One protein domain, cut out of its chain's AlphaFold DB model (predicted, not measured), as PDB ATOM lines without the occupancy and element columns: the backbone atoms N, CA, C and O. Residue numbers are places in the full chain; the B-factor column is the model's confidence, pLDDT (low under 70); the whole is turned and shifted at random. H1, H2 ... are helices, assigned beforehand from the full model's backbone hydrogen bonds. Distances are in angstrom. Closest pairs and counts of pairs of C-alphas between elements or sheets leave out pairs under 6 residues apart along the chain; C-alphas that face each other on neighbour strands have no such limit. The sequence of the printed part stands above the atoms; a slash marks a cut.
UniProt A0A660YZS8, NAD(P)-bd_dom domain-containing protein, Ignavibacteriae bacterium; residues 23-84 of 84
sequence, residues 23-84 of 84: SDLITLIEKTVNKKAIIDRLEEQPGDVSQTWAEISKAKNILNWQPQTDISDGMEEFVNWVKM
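This is residues 23 to 84 of the 84 residues of the protein "NAD(P)-bd_dom domain-containing protein" of Ignavibacteriae bacterium (UniProt A0A660YZS8). A flat, open loop: H3, the longest helix, packs on H1 at a steep angle, and residues 34 to 56 sweep out round an empty middle to the small helix H2, far from both. Residues 40 to 55 and 58 to 64 stand free. The printed part has 62 residues with three named helices, H1, H2, H3 along the chain, and no named strand; it is all helix, though only 30 residues are in named elements. It is only just extended, close to loose, with a radius of gyration of the C-alphas of 16.0 A and spans of 44 by 36 by 18 A.

H3, residues 71 to 82, touches H1, residues 23 to 33; their closest C-alphas, of Glu 76 and Thr 32, are 6.1 A apart. They run the same way at a steep tilt of 47 degrees. H2, residues 57 to 63, is apart from both. In H1, H2 and H3 every O i to N i+4 pair is within hydrogen-bond range.

H3 is 16.1 A long and ends at C-alpha 82 (112.219, 147.946, 133.372). H1, 15.5 A, begins at C-alpha 23 (132.330, 151.360, 127.026). H2 measures 9.9 A.

The C-alphas farthest apart, of Ile 38 and Ile 62, are 43.8 A apart. H1 to H2 is a long link; H2 to H3 is short. The printed part has no cut, and no printed residue is under pLDDT 70.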
ATOM      1  N   SER A  23     132.669 150.752 128.320       95.38
ATOM      2  CA  SER A  23     132.330 151.360 127.026       95.38
ATOM      3  C   SER A  23     131.462 150.444 126.154       95.38
ATOM      4  O   SER A  23     130.497 150.910 125.541       95.38
ATOM      5  N   ASP A  24     131.771 149.145 126.114       96.94
ATOM      6  CA  ASP A  24     130.983 148.162 125.362       96.94
ATOM      7  C   ASP A  24     129.619 147.934 126.011       96.94
ATOM      8  O   ASP A  24     128.614 147.846 125.307       96.94
ATOM      9  N   LEU A  25     129.561 147.914 127.347       96.62
ATOM     10  CA  LEU A  25     128.307 147.820 128.088       96.62
ATOM     11  C   LEU A  25     127.403 149.035 127.826       96.62
ATOM     12  O   LEU A  25     126.223 148.859 127.532       96.62
ATOM     13  N   ILE A  26     127.947 150.258 127.861       97.31
ATOM     14  CA  ILE A  26     127.203 151.476 127.496       97.31
ATOM     15  C   ILE A  26     126.687 151.356 126.059       97.31
ATOM     16  O   ILE A  26     125.504 151.576 125.812       97.31
ATOM     17  N   THR A  27     127.544 150.949 125.121       98.00
ATOM     18  CA  THR A  27     127.167 150.773 123.710       98.00
ATOM     19  C   THR A  27     126.049 149.741 123.539       98.00
ATOM     20  O   THR A  27     125.158 149.931 122.709       98.00
ATOM     21  N   LEU A  28     126.081 148.649 124.306       97.81
ATOM     22  CA  LEU A  28     125.031 147.638 124.313       97.81
ATOM     23  C   LEU A  28     123.706 148.232 124.802       97.81
ATOM     24  O   LEU A  28     122.703 148.110 124.106       97.81
ATOM     25  N   ILE A  29     123.721 148.951 125.927       97.12
ATOM     26  CA  ILE A  29     122.531 149.621 126.468       97.12
ATOM     27  C   ILE A  29     121.952 150.594 125.436       97.12
ATOM     28  O   ILE A  29     120.762 150.518 125.143       97.12
ATOM     29  N   GLU A  30     122.777 151.467 124.842       97.81
ATOM     30  CA  GLU A  30     122.336 152.443 123.835       97.81
ATOM     31  C   GLU A  30     121.588 151.787 122.670       97.81
ATOM     32  O   GLU A  30     120.572 152.316 122.208       97.81
ATOM     33  N   LYS A  31     122.091 150.638 122.197       97.69
ATOM     34  CA  LYS A  31     121.461 149.848 121.135       97.69
ATOM     35  C   LYS A  31     120.128 149.270 121.603       97.69
ATOM     36  O   LYS A  31     119.130 149.453 120.913       97.69
ATOM     37  N   THR A  32     120.092 148.639 122.776       97.19
ATOM     38  CA  THR A  32     118.882 148.004 123.318       97.19
ATOM     39  C   THR A  32     117.768 149.017 123.604       97.19
ATOM     40  O   THR A  32     116.593 148.742 123.358       97.19
ATOM     41  N   VAL A  33     118.103 150.218 124.092       96.44
ATOM     42  CA  VAL A  33     117.109 151.275 124.361       96.44
ATOM     43  C   VAL A  33     116.861 152.206 123.170       96.44
ATOM     44  O   VAL A  33     115.972 153.054 123.248       96.44
ATOM     45  N   ASN A  34     117.625 152.061 122.083       96.75
ATOM     46  CA  ASN A  34     117.635 152.947 120.917       96.75
ATOM     47  C   ASN A  34     117.794 154.438 121.283       96.75
ATOM     48  O   ASN A  34     117.057 155.308 120.812       96.75
ATOM     49  N   LYS A  35     118.745 154.743 122.170       96.88
ATOM     50  CA  LYS A  35     119.015 156.106 122.649       96.88
ATOM     51  C   LYS A  35     120.484 156.263 123.009       96.88
ATOM     52  O   LYS A  35     121.052 155.402 123.668       96.88
ATOM     53  N   LYS A  36     121.085 157.390 122.619       97.81
ATOM     54  CA  LYS A  36     122.465 157.724 122.985       97.81
ATOM     55  C   LYS A  36     122.578 158.183 124.435       97.81
ATOM     56  O   LYS A  36     121.757 158.974 124.904       97.81
ATOM     57  N   ALA A  37     123.601 157.685 125.121       97.31
ATOM     58  CA  ALA A  37     123.963 158.110 126.457       97.31
ATOM     59  C   ALA A  37     124.651 159.480 126.389       97.31
ATOM     60  O   ALA A  37     125.458 159.752 125.501       97.31
ATOM     61  N   ILE A  38     124.341 160.348 127.350       97.56
ATOM     62  CA  ILE A  38     125.125 161.560 127.590       97.56
ATOM     63  C   ILE A  38     126.233 161.145 128.555       97.56
ATOM     64  O   ILE A  38     125.954 160.843 129.712       97.56
ATOM     65  N   ILE A  39     127.463 161.047 128.054       96.19
ATOM     66  CA  ILE A  39     128.604 160.544 128.824       96.19
ATOM     67  C   ILE A  39     129.374 161.726 129.404       96.19
ATOM     68  O   ILE A  39     129.962 162.504 128.654       96.19
ATOM     69  N   ASP A  40     129.410 161.807 130.730       96.19
ATOM     70  CA  ASP A  40     130.335 162.661 131.473       96.19
ATOM     71  C   ASP A  40     131.503 161.804 131.982       96.19
ATOM     72  O   ASP A  40     131.290 160.785 132.643       96.19
ATOM     73  N   ARG A  41     132.737 162.150 131.598       94.69
ATOM     74  CA  ARG A  41     133.928 161.350 131.921       94.69
ATOM     75  C   ARG A  41     134.584 161.908 133.172       94.69
ATOM     76  O   ARG A  41     135.102 163.020 133.150       94.69
ATOM     77  N   LEU A  42     134.598 161.099 134.221       93.06
ATOM     78  CA  LEU A  42     135.195 161.425 135.511       93.06
ATOM     79  C   LEU A  42     136.510 160.661 135.713       93.06
ATOM     80  O   LEU A  42     136.835 159.751 134.948       93.06
ATOM     81  N   GLU A  43     137.263 161.056 136.739       93.44
ATOM     82  CA  GLU A  43     138.474 160.350 137.160       93.44
ATOM     83  C   GLU A  43     138.152 158.946 137.692       93.44
ATOM     84  O   GLU A  43     137.027 158.655 138.112       93.44
ATOM     85  N   GLU A  44     139.154 158.066 137.659       89.81
ATOM     86  CA  GLU A  44     139.036 156.712 138.198       89.81
ATOM     87  C   GLU A  44     138.753 156.749 139.702       89.81
ATOM     88  O   GLU A  44     139.339 157.534 140.451       89.81
ATOM     89  N   GLN A  45     137.850 155.879 140.147       90.56
ATOM     90  CA  GLN A  45     137.466 155.828 141.549       90.56
ATOM     91  C   GLN A  45     138.518 155.059 142.361       90.56
ATOM     92  O   GLN A  45     138.882 153.935 141.998       90.56
ATOM     93  N   PRO A  46     139.009 155.615 143.485       93.19
ATOM     94  CA  PRO A  46     139.929 154.902 144.359       93.19
ATOM     95  C   PRO A  46     139.299 153.608 144.890       93.19
ATOM     96  O   PRO A  46     138.268 153.642 145.558       93.19
ATOM     97  N   GLY A  47     139.951 152.472 144.637       90.31
ATOM     98  CA  GLY A  47     139.488 151.151 145.075       90.31
ATOM     99  C   GLY A  47     138.836 150.305 143.978       90.31
ATOM    100  O   GLY A  47     138.655 149.106 144.197       90.31
ATOM    101  N   ASP A  48     138.561 150.876 142.803       89.62
ATOM    102  CA  ASP A  48     138.124 150.098 141.645       89.62
ATOM    103  C   ASP A  48     139.275 149.261 141.077       89.62
ATOM    104  O   ASP A  48     140.429 149.688 140.988       89.62
ATOM    105  N   VAL A  49     138.943 148.040 140.662       89.69
ATOM    106  CA  VAL A  49     139.855 147.173 139.912       89.69
ATOM    107  C   VAL A  49     139.648 147.389 138.418       89.69
ATOM    108  O   VAL A  49     138.517 147.457 137.941       89.69
ATOM    109  N   SER A  50     140.739 147.446 137.656       88.25
ATOM    110  CA  SER A  50     140.686 147.676 136.205       88.25
ATOM    111  C   SER A  50     140.018 146.535 135.432       88.25
ATOM    112  O   SER A  50     139.427 146.757 134.376       88.25
ATOM    113  N   GLN A  51     140.104 145.308 135.948       89.81
ATOM    114  CA  GLN A  51     139.492 144.131 135.348       89.81
ATOM    115  C   GLN A  51     139.130 143.108 136.427       89.81
ATOM    116  O   GLN A  51     139.913 142.842 137.338       89.81
ATOM    117  N   THR A  52     137.952 142.501 136.297       91.12
ATOM    118  CA  THR A  52     137.491 141.413 137.163       91.12
ATOM    119  C   THR A  52     136.640 140.422 136.372       91.12
ATOM    120  O   THR A  52     135.984 140.793 135.396       91.12
ATOM    121  N   TRP A  53     136.687 139.150 136.758       92.44
ATOM    122  CA  TRP A  53     135.876 138.072 136.193       92.44
ATOM    123  C   TRP A  53     135.740 136.935 137.208       92.44
ATOM    124  O   TRP A  53     136.548 136.806 138.130       92.44
ATOM    125  N   ALA A  54     134.724 136.088 137.036       93.75
ATOM    126  CA  ALA A  54     134.560 134.908 137.873       93.75
ATOM    127  C   ALA A  54     135.432 133.748 137.360       93.75
ATOM    128  O   ALA A  54     135.325 133.339 136.202       93.75
ATOM    129  N   GLU A  55     136.262 133.176 138.236       95.19
ATOM    130  CA  GLU A  55     136.836 131.840 138.032       95.19
ATOM    131  C   GLU A  55     135.730 130.815 138.328       95.19
ATOM    132  O   GLU A  55     135.288 130.713 139.472       95.19
ATOM    133  N   ILE A  56     135.242 130.110 137.302       96.00
ATOM    134  CA  ILE A  56     134.058 129.236 137.396       96.00
ATOM    135  C   ILE A  56     134.369 127.745 137.219       96.00
ATOM    136  O   ILE A  56     133.439 126.939 137.134       96.00
ATOM    137  N   SER A  57     135.641 127.340 137.161       95.81
ATOM    138  CA  SER A  57     136.014 125.933 136.957       95.81
ATOM    139  C   SER A  57     135.410 125.036 138.033       95.81
ATOM    140  O   SER A  57     134.934 123.940 137.741       95.81
ATOM    141  N   LYS A  58     135.340 125.525 139.274       95.56
ATOM    142  CA  LYS A  58     134.723 124.793 140.384       95.56
ATOM    143  C   LYS A  58     133.214 124.593 140.211       95.56
ATOM    144  O   LYS A  58     132.724 123.488 140.423       95.56
ATOM    145  N   ALA A  59     132.490 125.623 139.771       96.81
ATOM    146  CA  ALA A  59     131.058 125.522 139.486       96.81
ATOM    147  C   ALA A  59     130.789 124.545 138.330       96.81
ATOM    148  O   ALA A  59     129.887 123.712 138.411       96.81
ATOM    149  N   LYS A  60     131.630 124.579 137.292       96.38
ATOM    150  CA  LYS A  60     131.554 123.641 136.169       96.38
ATOM    151  C   LYS A  60     131.787 122.196 136.604       96.38
ATOM    152  O   LYS A  60     131.041 121.316 136.194       96.38
ATOM    153  N   ASN A  61     132.786 121.952 137.446       96.88
ATOM    154  CA  ASN A  61     133.173 120.595 137.834       96.88
ATOM    155  C   ASN A  61     132.237 119.977 138.882       96.88
ATOM    156  O   ASN A  61     131.912 118.800 138.776       96.88
ATOM    157  N   ILE A  62     131.818 120.750 139.891       96.06
ATOM    158  CA  ILE A  62     131.022 120.238 141.019       96.06
ATOM    159  C   ILE A  62     129.522 120.304 140.717       96.06
ATOM    160  O   ILE A  62     128.789 119.370 141.024       96.06
ATOM    161  N   LEU A  63     129.058 121.402 140.112       96.06
ATOM    162  CA  LEU A  63     127.630 121.659 139.896       96.06
ATOM    163  C   LEU A  63     127.173 121.370 138.463       96.06
ATOM    164  O   LEU A  63     125.991 121.527 138.169       96.06
ATOM    165  N   ASN A  64     128.091 120.999 137.558       96.81
ATOM    166  CA  ASN A  64     127.831 120.949 136.115       96.81
ATOM    167  C   ASN A  64     127.205 122.262 135.596       96.81
ATOM    168  O   ASN A  64     126.314 122.261 134.746       96.81
ATOM    169  N   TRP A  65     127.642 123.394 136.161       96.38
ATOM    170  CA  TRP A  65     127.058 124.710 135.916       96.38
ATOM    171  C   TRP A  65     127.958 125.590 135.046       96.38
ATOM    172  O   TRP A  65     129.180 125.606 135.190       96.38
ATOM    173  N   GLN A  66     127.333 126.383 134.178       95.81
ATOM    174  CA  GLN A  66     127.959 127.490 133.454       95.81
ATOM    175  C   GLN A  66     126.885 128.517 133.055       95.81
ATOM    176  O   GLN A  66     125.742 128.120 132.811       95.81
ATOM    177  N   PRO A  67     127.217 129.819 132.943       95.19
ATOM    178  CA  PRO A  67     126.263 130.826 132.480       95.19
ATOM    179  C   PRO A  67     125.774 130.472 131.068       95.19
ATOM    180  O   PRO A  67     126.581 130.088 130.222       95.19
ATOM    181  N   GLN A  68     124.461 130.541 130.840       95.06
ATOM    182  CA  GLN A  68     123.831 130.196 129.553       95.06
ATOM    183  C   GLN A  68     123.264 131.406 128.808       95.06
ATOM    184  O   GLN A  68     123.001 131.308 127.616       95.06
ATOM    185  N   THR A  69     123.093 132.533 129.496       94.69
ATOM    186  CA  THR A  69     122.577 133.772 128.912       94.69
ATOM    187  C   THR A  69     123.747 134.654 128.503       94.69
ATOM    188  O   THR A  69     124.582 135.007 129.345       94.69
ATOM    189  N   ASP A  70     123.816 135.013 127.223       94.44
ATOM    190  CA  ASP A  70     124.752 136.032 126.767       94.44
ATOM    191  C   ASP A  70     124.297 137.420 127.244       94.44
ATOM    192  O   ASP A  70     123.119 137.683 127.483       94.44
ATOM    193  N   ILE A  71     125.254 138.336 127.416       95.38
ATOM    194  CA  ILE A  71     124.967 139.657 127.994       95.38
ATOM    195  C   ILE A  71     123.999 140.485 127.136       95.38
ATOM    196  O   ILE A  71     123.253 141.293 127.681       95.38
ATOM    197  N   SER A  72     123.995 140.280 125.815       95.38
ATOM    198  CA  SER A  72     123.038 140.911 124.902       95.38
ATOM    199  C   SER A  72     121.608 140.508 125.224       95.38
ATOM    200  O   SER A  72     120.751 141.373 125.386       95.38
ATOM    201  N   ASP A  73     121.383 139.209 125.385       96.62
ATOM    202  CA  ASP A  73     120.058 138.627 125.571       96.62
ATOM    203  C   ASP A  73     119.514 139.043 126.942       96.62
ATOM    204  O   ASP A  73     118.404 139.559 127.059       96.62
ATOM    205  N   GLY A  74     120.362 138.946 127.973       96.31
ATOM    206  CA  GLY A  74     120.025 139.413 129.316       96.31
ATOM    207  C   GLY A  74     119.751 140.920 129.380       96.31
ATOM    208  O   GLY A  74     118.894 141.352 130.146       96.31
ATOM    209  N   MET A  75     120.436 141.735 128.567       97.25
ATOM    210  CA  MET A  75     120.170 143.176 128.486       97.25
ATOM    211  C   MET A  75     118.801 143.468 127.860       97.25
ATOM    212  O   MET A  75     118.085 144.343 128.347       97.25
ATOM    213  N   GLU A  76     118.423 142.752 126.799       97.12
ATOM    214  CA  GLU A  76     117.098 142.886 126.181       97.12
ATOM    215  C   GLU A  76     115.981 142.528 127.163       97.12
ATOM    216  O   GLU A  76     115.047 143.314 127.348       97.12
ATOM    217  N   GLU A  77     116.105 141.390 127.849       97.38
ATOM    218  CA  GLU A  77     115.163 140.970 128.890       97.38
ATOM    219  C   GLU A  77     115.075 141.997 130.024       97.38
ATOM    220  O   GLU A  77     113.975 142.384 130.429       97.38
ATOM    221  N   PHE A  78     116.220 142.497 130.494       97.25
ATOM    222  CA  PHE A  78     116.274 143.492 131.558       97.25
ATOM    223  C   PHE A  78     115.587 144.803 131.161       97.25
ATOM    224  O   PHE A  78     114.759 145.321 131.908       97.25
ATOM    225  N   VAL A  79     115.875 145.335 129.968       96.38
ATOM    226  CA  VAL A  79     115.232 146.559 129.469       96.38
ATOM    227  C   VAL A  79     113.729 146.360 129.288       96.38
ATOM    228  O   VAL A  79     112.959 147.277 129.579       96.38
ATOM    229  N   ASN A  80     113.300 145.186 128.819       95.81
ATOM    230  CA  ASN A  80     111.882 144.861 128.699       95.81
ATOM    231  C   ASN A  80     111.198 144.844 130.067       95.81
ATOM    232  O   ASN A  80     110.122 145.419 130.188       95.81
ATOM    233  N   TRP A  81     111.833 144.262 131.088       97.38
ATOM    234  CA  TRP A  81     111.336 144.273 132.465       97.38
ATOM    235  C   TRP A  81     111.232 145.690 133.050       97.38
ATOM    236  O   TRP A  81     110.201 146.025 133.621       97.38
ATOM    237  N   VAL A  82     112.238 146.554 132.862       95.69
ATOM    238  CA  VAL A  82     112.219 147.946 133.372       95.69
ATOM    239  C   VAL A  82     111.101 148.792 132.748       95.69
ATOM    240  O   VAL A  82     110.637 149.753 133.358       95.69
ATOM    241  N   LYS A  83     110.698 148.484 131.511       87.75
ATOM    242  CA  LYS A  83     109.629 149.200 130.798       87.75
ATOM    243  C   LYS A  83     108.214 148.774 131.219       87.75
ATOM    244  O   LYS A  83     107.271 149.434 130.779       87.75
ATOM    245  N   MET A  84     108.069 147.679 131.973       70.19
ATOM    246  CA  MET A  84     106.784 147.216 132.523       70.19
ATOM    247  C   MET A  84     106.330 148.109 133.675       70.19
ATOM    248  O   MET A  84     105.106 148.356 133.746       70.19
TER     249      MET A  84